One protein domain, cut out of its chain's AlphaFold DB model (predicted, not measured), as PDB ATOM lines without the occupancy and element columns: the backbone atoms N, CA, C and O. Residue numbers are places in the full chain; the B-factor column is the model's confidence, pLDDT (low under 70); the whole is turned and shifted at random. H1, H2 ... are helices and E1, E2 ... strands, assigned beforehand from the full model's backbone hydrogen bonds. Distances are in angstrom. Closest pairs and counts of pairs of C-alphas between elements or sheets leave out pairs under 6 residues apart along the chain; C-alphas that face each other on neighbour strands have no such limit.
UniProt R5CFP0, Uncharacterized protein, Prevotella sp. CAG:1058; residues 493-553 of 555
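AT A GLANCE: This is residues 493 to 553 of the 555 residues of an uncharacterized protein of Prevotella sp. CAG:1058 (UniProt R5CFP0). One long helix, H1, makes the long axis, with a shorter helix, H2, folded back over its last part and a small strand hairpin, E1 and E2, packing on its residues 500 to 511. Residues 493 to 499 of H1 stick out at the other end. The printed part has 61 residues with two named helices and two named strands, in the order H1, H2, E1, E2; the class is mixed, and the two-stranded sheet is antiparallel. It is only just loose, close to compact, with a radius of gyration of the C-alphas of 12.9 A, and spans 42 by 22 by 18 A.

HOW THE PARTS SIT: H1, residues 493 to 520, and H2, residues 524 to 534, form a helical hairpin. H1 touches H2 with residues 512 to 519 alone; the closest C-alphas are those of Ala 519 and Ile 527, 5.1 A apart. They run opposite ways at a steep tilt of 38 degrees. E1, residues 538 to 542, and E2, residues 548 to 552, form a hairpin, antiparallel at 148 degrees; N 539 and O 551 are 2.8 A apart and N 541 and O 549 3.0 A, both within hydrogen-bond range. The closest C-alphas of H1 and E1 are those of Leu 504 and Ile 542, 6.8 A apart; those of H1 and E2 are Leu 507 and Leu 548, 6.6 A. H2 and E2 are apart. In H1 and H2 every O i to N i+4 pair is within hydrogen-bond range.

IN THESE COORDINATES: H1 begins at C-alpha 493 (11.653, -18.038, -21.347) and is 40.3 A long. H2 is 15.3 A long, E1 13.4 A and E2 13.5 A, ending at C-alpha 552 (-0.167, -3.143, -3.307).

THE WHOLE: The C-alphas farthest apart are those of Cys 493 and Gly 522, 42.7 A. The printed part has no cut, and the three links are tight. Mean pLDDT of the printed part is 84.6; residues 534, 536 and 553 are under 70.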
ATOM      1  N   CYS A 493      11.895 -18.897 -22.508       92.81
ATOM      2  CA  CYS A 493      11.653 -18.038 -21.347       92.81
ATOM      3  C   CYS A 493      11.251 -16.617 -21.777       92.81
ATOM      4  O   CYS A 493      10.304 -16.047 -21.233       92.81
ATOM      5  N   MET A 494      11.942 -16.068 -22.779       95.44
ATOM      6  CA  MET A 494      11.628 -14.766 -23.368       95.44
ATOM      7  C   MET A 494      10.241 -14.762 -24.030       95.44
ATOM      8  O   MET A 494       9.438 -13.879 -23.740       95.44
ATOM      9  N   GLU A 495       9.925 -15.761 -24.857       95.44
ATOM     10  CA  GLU A 495       8.628 -15.877 -25.539       95.44
ATOM     11  C   GLU A 495       7.477 -16.011 -24.536       95.44
ATOM     12  O   GLU A 495       6.455 -15.337 -24.670       95.44
ATOM     13  N   LYS A 496       7.669 -16.804 -23.476       93.19
ATOM     14  CA  LYS A 496       6.698 -16.932 -22.387       93.19
ATOM     15  C   LYS A 496       6.472 -15.605 -21.664       93.19
ATOM     16  O   LYS A 496       5.324 -15.260 -21.397       93.19
ATOM     17  N   LEU A 497       7.536 -14.851 -21.371       92.38
ATOM     18  CA  LEU A 497       7.418 -13.523 -20.763       92.38
ATOM     19  C   LEU A 497       6.659 -12.552 -21.681       92.38
ATOM     20  O   LEU A 497       5.802 -11.807 -21.212       92.38
ATOM     21  N   MET A 498       6.960 -12.563 -22.980       93.50
ATOM     22  CA  MET A 498       6.285 -11.719 -23.969       93.50
ATOM     23  C   MET A 498       4.787 -12.030 -24.055       93.50
ATOM     24  O   MET A 498       3.972 -11.108 -24.058       93.50
ATOM     25  N   GLU A 499       4.419 -13.312 -24.069       91.81
ATOM     26  CA  GLU A 499       3.018 -13.731 -24.094       91.81
ATOM     27  C   GLU A 499       2.291 -13.370 -22.793       91.81
ATOM     28  O   GLU A 499       1.194 -12.817 -22.833       91.81
ATOM     29  N   GLN A 500       2.928 -13.580 -21.637       88.88
ATOM     30  CA  GLN A 500       2.389 -13.138 -20.348       88.88
ATOM     31  C   GLN A 500       2.172 -11.623 -20.315       88.88
ATOM     32  O   GLN A 500       1.132 -11.169 -19.849       88.88
ATOM     33  N   ASN A 501       3.115 -10.840 -20.842       89.69
ATOM     34  CA  ASN A 501       2.986  -9.389 -20.923       89.69
ATOM     35  C   ASN A 501       1.811  -8.960 -21.815       89.69
ATOM     36  O   ASN A 501       1.089  -8.022 -21.481       89.69
ATOM     37  N   ARG A 502       1.602  -9.659 -22.938       89.31
ATOM     38  CA  ARG A 502       0.475  -9.416 -23.843       89.31
ATOM     39  C   ARG A 502      -0.860  -9.704 -23.154       89.31
ATOM     40  O   ARG A 502      -1.717  -8.828 -23.127       89.31
ATOM     41  N   LEU A 503      -1.001 -10.885 -22.550       87.75
ATOM     42  CA  LEU A 503      -2.207 -11.285 -21.816       87.75
ATOM     43  C   LEU A 503      -2.502 -10.338 -20.650       87.75
ATOM     44  O   LEU A 503      -3.637  -9.906 -20.479       87.75
ATOM     45  N   LEU A 504      -1.474  -9.980 -19.879       87.19
ATOM     46  CA  LEU A 504      -1.599  -9.060 -18.753       87.19
ATOM     47  C   LEU A 504      -2.128  -7.700 -19.215       87.19
ATOM     48  O   LEU A 504      -3.028  -7.147 -18.594       87.19
ATOM     49  N   LYS A 505      -1.611  -7.173 -20.327       85.62
ATOM     50  CA  LYS A 505      -2.072  -5.904 -20.892       85.62
ATOM     51  C   LYS A 505      -3.541  -5.952 -21.315       85.62
ATOM     52  O   LYS A 505      -4.272  -4.999 -21.034       85.62
ATOM     53  N   ASP A 506      -3.958  -7.028 -21.978       86.06
ATOM     54  CA  ASP A 506      -5.347  -7.215 -22.410       86.06
ATOM     55  C   ASP A 506      -6.274  -7.262 -21.177       86.06
ATOM     56  O   ASP A 506      -7.212  -6.470 -21.076       86.06
ATOM     57  N   LEU A 507      -5.918  -8.062 -20.166       88.06
ATOM     58  CA  LEU A 507      -6.669  -8.180 -18.910       88.06
ATOM     59  C   LEU A 507      -6.736  -6.868 -18.117       88.06
ATOM     60  O   LEU A 507      -7.802  -6.510 -17.622       88.06
ATOM     61  N   ILE A 508      -5.627  -6.127 -18.000       85.75
ATOM     62  CA  ILE A 508      -5.616  -4.810 -17.340       85.75
ATOM     63  C   ILE A 508      -6.542  -3.846 -18.081       85.75
ATOM     64  O   ILE A 508      -7.269  -3.082 -17.446       85.75
ATOM     65  N   THR A 509      -6.518  -3.865 -19.416       85.50
ATOM     66  CA  THR A 509      -7.357  -2.983 -20.234       85.50
ATOM     67  C   THR A 509      -8.834  -3.265 -19.977       85.50
ATOM     68  O   THR A 509      -9.583  -2.330 -19.685       85.50
ATOM     69  N   ASP A 510      -9.229  -4.537 -19.998       87.38
ATOM     70  CA  ASP A 510     -10.602  -4.965 -19.720       87.38
ATOM     71  C   ASP A 510     -11.023  -4.627 -18.284       87.38
ATOM     72  O   ASP A 510     -12.093  -4.054 -18.064       87.38
ATOM     73  N   TYR A 511     -10.160  -4.895 -17.304       88.12
ATOM     74  CA  TYR A 511     -10.422  -4.608 -15.895       88.12
ATOM     75  C   TYR A 511     -10.599  -3.106 -15.629       88.12
ATOM     76  O   TYR A 511     -11.559  -2.680 -14.984       88.12
ATOM     77  N   VAL A 512      -9.717  -2.268 -16.181       85.88
ATOM     78  CA  VAL A 512      -9.818  -0.807 -16.056       85.88
ATOM     79  C   VAL A 512     -11.061  -0.272 -16.774       85.88
ATOM     80  O   VAL A 512     -11.663   0.693 -16.297       85.88
ATOM     81  N   LEU A 513     -11.474  -0.867 -17.899       88.62
ATOM     82  CA  LEU A 513     -12.726  -0.513 -18.576       88.62
ATOM     83  C   LEU A 513     -13.950  -0.839 -17.712       88.62
ATOM     84  O   LEU A 513     -14.824   0.017 -17.571       88.62
ATOM     85  N   GLN A 514     -13.984  -2.019 -17.088       90.31
ATOM     86  CA  GLN A 514     -15.053  -2.411 -16.163       90.31
ATOM     87  C   GLN A 514     -15.135  -1.462 -14.960       90.31
ATOM     88  O   GLN A 514     -16.206  -0.928 -14.675       90.31
ATOM     89  N   LEU A 515     -13.999  -1.167 -14.316       88.44
ATOM     90  CA  LEU A 515     -13.943  -0.215 -13.202       88.44
ATOM     91  C   LEU A 515     -14.423   1.184 -13.603       88.44
ATOM     92  O   LEU A 515     -15.097   1.851 -12.823       88.44
ATOM     93  N   LYS A 516     -14.101   1.643 -14.819       87.81
ATOM     94  CA  LYS A 516     -14.595   2.931 -15.331       87.81
ATOM     95  C   LYS A 516     -16.108   2.934 -15.532       87.81
ATOM     96  O   LYS A 516     -16.716   3.970 -15.289       87.81
ATOM     97  N   GLY A 517     -16.697   1.814 -15.958       90.25
ATOM     98  CA  GLY A 517     -18.151   1.651 -16.042       90.25
ATOM     99  C   GLY A 517     -18.815   1.802 -14.672       90.25
ATOM    100  O   GLY A 517     -19.656   2.675 -14.497       90.25
ATOM    101  N   LEU A 518     -18.340   1.052 -13.672       91.50
ATOM    102  CA  LEU A 518     -18.843   1.130 -12.291       91.50
ATOM    103  C   LEU A 518     -18.663   2.527 -11.676       91.50
ATOM    104  O   LEU A 518     -19.569   3.069 -11.047       91.50
ATOM    105  N   ALA A 519     -17.516   3.164 -11.916       86.94
ATOM    106  CA  ALA A 519     -17.260   4.525 -11.452       86.94
ATOM    107  C   ALA A 519     -18.223   5.558 -12.073       86.94
ATOM    108  O   ALA A 519     -18.579   6.533 -11.414       86.94
ATOM    109  N   GLN A 520     -18.659   5.362 -13.325       90.44
ATOM    110  CA  GLN A 520     -19.683   6.206 -13.957       90.44
ATOM    111  C   GLN A 520     -21.073   5.995 -13.344       90.44
ATOM    112  O   GLN A 520     -21.865   6.935 -13.309       90.44
ATOM    113  N   GLU A 521     -21.349   4.797 -12.831       92.75
ATOM    114  CA  GLU A 521     -22.568   4.462 -12.085       92.75
ATOM    115  C   GLU A 521     -22.538   4.964 -10.627       92.75
ATOM    116  O   GLU A 521     -23.540   4.870  -9.920       92.75
ATOM    117  N   GLY A 522     -21.423   5.564 -10.191       87.56
ATOM    118  CA  GLY A 522     -21.270   6.171  -8.868       87.56
ATOM    119  C   GLY A 522     -20.676   5.249  -7.800       87.56
ATOM    120  O   GLY A 522     -20.753   5.585  -6.621       87.56
ATOM    121  N   ASP A 523     -20.081   4.117  -8.183       92.75
ATOM    122  CA  ASP A 523     -19.399   3.211  -7.253       92.75
ATOM    123  C   ASP A 523     -18.138   3.875  -6.654       92.75
ATOM    124  O   ASP A 523     -17.139   4.119  -7.344       92.75
ATOM    125  N   GLU A 524     -18.190   4.196  -5.357       90.62
ATOM    126  CA  GLU A 524     -17.102   4.872  -4.637       90.62
ATOM    127  C   GLU A 524     -15.831   4.012  -4.524       90.62
ATOM    128  O   GLU A 524     -14.716   4.552  -4.578       90.62
ATOM    129  N   ASP A 525     -15.972   2.688  -4.422       88.56
ATOM    130  CA  ASP A 525     -14.845   1.759  -4.329       88.56
ATOM    131  C   ASP A 525     -14.111   1.677  -5.670       88.56
ATOM    132  O   ASP A 525     -12.877   1.758  -5.708       88.56
ATOM    133  N   ALA A 526     -14.849   1.628  -6.783       87.06
ATOM    134  CA  ALA A 526     -14.283   1.672  -8.129       87.06
ATOM    135  C   ALA A 526     -13.553   3.000  -8.401       87.06
ATOM    136  O   ALA A 526     -12.438   2.997  -8.936       87.06
ATOM    137  N   ILE A 527     -14.125   4.137  -7.981       84.56
ATOM    138  CA  ILE A 527     -13.482   5.461  -8.087       84.56
ATOM    139  C   ILE A 527     -12.176   5.497  -7.280       84.56
ATOM    140  O   ILE A 527     -11.135   5.944  -7.778       84.56
ATOM    141  N   SER A 528     -12.219   5.021  -6.035       87.19
ATOM    142  CA  SER A 528     -11.061   4.959  -5.139       87.19
ATOM    143  C   SER A 528      -9.958   4.067  -5.708       87.19
ATOM    144  O   SER A 528      -8.789   4.465  -5.747       87.19
ATOM    145  N   LEU A 529     -10.320   2.889  -6.217       84.31
ATOM    146  CA  LEU A 529      -9.375   1.930  -6.777       84.31
ATOM    147  C   LEU A 529      -8.736   2.444  -8.072       84.31
ATOM    148  O   LEU A 529      -7.514   2.382  -8.199       84.31
ATOM    149  N   LEU A 530      -9.511   3.037  -8.986       81.81
ATOM    150  CA  LEU A 530      -8.976   3.675 -10.198       81.81
ATOM    151  C   LEU A 530      -7.964   4.773  -9.870       81.81
ATOM    152  O   LEU A 530      -6.941   4.892 -10.545       81.81
ATOM    153  N   LYS A 531      -8.226   5.562  -8.822       81.75
ATOM    154  CA  LYS A 531      -7.295   6.594  -8.362       81.75
ATOM    155  C   LYS A 531      -5.989   5.983  -7.853       81.75
ATOM    156  O   LYS A 531      -4.924   6.472  -8.216       81.75
ATOM    157  N   LYS A 532      -6.057   4.912  -7.058       79.75
ATOM    158  CA  LYS A 532      -4.868   4.207  -6.547       79.75
ATOM    159  C   LYS A 532      -4.058   3.547  -7.667       79.75
ATOM    160  O   LYS A 532      -2.837   3.673  -7.696       79.75
ATOM    161  N   ILE A 533      -4.729   2.916  -8.633       79.25
ATOM    162  CA  ILE A 533      -4.088   2.370  -9.840       79.25
ATOM    163  C   ILE A 533      -3.390   3.492 -10.621       79.25
ATOM    164  O   ILE A 533      -2.220   3.365 -10.964       79.25
ATOM    165  N   GLY A 534      -4.076   4.616 -10.859       68.12
ATOM    166  CA  GLY A 534      -3.518   5.761 -11.586       68.12
ATOM    167  C   GLY A 534      -2.341   6.443 -10.882       68.12
ATOM    168  O   GLY A 534      -1.481   7.013 -11.550       68.12
ATOM    169  N   ASN A 535      -2.277   6.358  -9.552       70.56
ATOM    170  CA  ASN A 535      -1.149   6.849  -8.758       70.56
ATOM    171  C   ASN A 535       0.045   5.879  -8.725       70.56
ATOM    172  O   ASN A 535       1.101   6.250  -8.213       70.56
ATOM    173  N   GLY A 536      -0.106   4.660  -9.254       65.75
ATOM    174  CA  GLY A 536       0.918   3.621  -9.180       65.75
ATOM    175  C   GLY A 536       1.037   2.985  -7.792       65.75
ATOM    176  O   GLY A 536       2.120   2.543  -7.426       65.75
ATOM    177  N   ASP A 537      -0.051   2.940  -7.015       71.75
ATOM    178  CA  ASP A 537      -0.069   2.310  -5.685       71.75
ATOM    179  C   ASP A 537      -0.168   0.773  -5.765       71.75
ATOM    180  O   ASP A 537       0.063   0.079  -4.771       71.75
ATOM    181  N   TYR A 538      -0.519   0.239  -6.938       75.12
ATOM    182  CA  TYR A 538      -0.678  -1.190  -7.207       75.12
ATOM    183  C   TYR A 538       0.161  -1.632  -8.404       75.12
ATOM    184  O   TYR A 538       0.336  -0.886  -9.367       75.12
ATOM    185  N   ASP A 539       0.616  -2.877  -8.342       77.06
ATOM    186  CA  ASP A 539       1.160  -3.633  -9.460       77.06
ATOM    187  C   ASP A 539       0.154  -4.698  -9.904       77.06
ATOM    188  O   ASP A 539      -0.675  -5.162  -9.113       77.06
ATOM    189  N   PHE A 540       0.244  -5.102 -11.165       82.56
ATOM    190  CA  PHE A 540      -0.611  -6.139 -11.728       82.56
ATOM    191  C   PHE A 540       0.208  -7.384 -12.034       82.56
ATOM    192  O   PHE A 540       1.303  -7.309 -12.592       82.56
ATOM    193  N   TYR A 541      -0.347  -8.550 -11.729       82.50
ATOM    194  CA  TYR A 541       0.265  -9.818 -12.102       82.50
ATOM    195  C   TYR A 541      -0.791 -10.865 -12.446       82.50
ATOM    196  O   TYR A 541      -1.970 -10.693 -12.156       82.50
ATOM    197  N   ILE A 542      -0.353 -11.942 -13.094       80.12
ATOM    198  CA  ILE A 542      -1.185 -13.116 -13.365       80.12
ATOM    199  C   ILE A 542      -0.788 -14.206 -12.370       80.12
ATOM    200  O   ILE A 542       0.404 -14.506 -12.229       80.12
ATOM    201  N   ASP A 543      -1.763 -14.773 -11.663       80.12
ATOM    202  CA  ASP A 543      -1.526 -15.879 -10.736       80.12
ATOM    203  C   ASP A 543      -1.319 -17.229 -11.456       80.12
ATOM    204  O   ASP A 543      -1.181 -17.311 -12.678       80.12
ATOM    205  N   LYS A 544      -1.244 -18.324 -10.689       74.56
ATOM    206  CA  LYS A 544      -1.030 -19.668 -11.251       74.56
ATOM    207  C   LYS A 544      -2.225 -20.182 -12.062       74.56
ATOM    208  O   LYS A 544      -2.019 -21.046 -12.912       74.56
ATOM    209  N   ASP A 545      -3.415 -19.646 -11.814       79.69
ATOM    210  CA  ASP A 545      -4.670 -20.044 -12.450       79.69
ATOM    211  C   ASP A 545      -5.026 -19.137 -13.643       79.69
ATOM    212  O   ASP A 545      -6.055 -19.324 -14.292       79.69
ATOM    213  N   GLY A 546      -4.153 -18.179 -13.980       74.81
ATOM    214  CA  GLY A 546      -4.337 -17.277 -15.113       74.81
ATOM    215  C   GLY A 546      -5.193 -16.051 -14.796       74.81
ATOM    216  O   GLY A 546      -5.600 -15.352 -15.724       74.81
ATOM    217  N   GLN A 547      -5.470 -15.774 -13.521       81.62
ATOM    218  CA  GLN A 547      -6.312 -14.657 -13.101       81.62
ATOM    219  C   GLN A 547      -5.490 -13.386 -12.876       81.62
ATOM    220  O   GLN A 547      -4.358 -13.435 -12.390       81.62
ATOM    221  N   LEU A 548      -6.075 -12.238 -13.235       84.44
ATOM    222  CA  LEU A 548      -5.491 -10.927 -12.971       84.44
ATOM    223  C   LEU A 548      -5.587 -10.615 -11.475       84.44
ATOM    224  O   LEU A 548      -6.681 -10.540 -10.918       84.44
ATOM    225  N   MET A 549      -4.443 -10.348 -10.863       84.19
ATOM    226  CA  MET A 549      -4.320  -9.985  -9.460       84.19
ATOM    227  C   MET A 549      -3.738  -8.579  -9.320       84.19
ATOM    228  O   MET A 549      -2.867  -8.170 -10.093       84.19
ATOM    229  N   LEU A 550      -4.200  -7.854  -8.299       83.44
ATOM    230  CA  LEU A 550      -3.643  -6.566  -7.891       83.44
ATOM    231  C   LEU A 550      -2.804  -6.746  -6.625       83.44
ATOM    232  O   LEU A 550      -3.291  -7.271  -5.621       83.44
ATOM    233  N   HIS A 551      -1.561  -6.265  -6.658       81.31
ATOM    234  CA  HIS A 551      -0.644  -6.274  -5.517       81.31
ATOM    235  C   HIS A 551      -0.323  -4.852  -5.050       81.31
ATOM    236  O   HIS A 551       0.153  -4.064  -5.863       81.31
ATOM    237  N   PRO A 552      -0.547  -4.471  -3.783       76.12
ATOM    238  CA  PRO A 552      -0.167  -3.143  -3.307       76.12
ATOM    239  C   PRO A 552       1.364  -2.984  -3.254       76.12
ATOM    240  O   PRO A 552       2.070  -3.820  -2.695       76.12
ATOM    241  N   LEU A 553       1.889  -1.877  -3.784       65.06
ATOM    242  CA  LEU A 553       3.334  -1.602  -3.855       65.06
ATOM    243  C   LEU A 553       3.932  -1.021  -2.560       65.06
ATOM    244  O   LEU A 553       5.153  -0.893  -2.429       65.06
TER     245      LEU A 553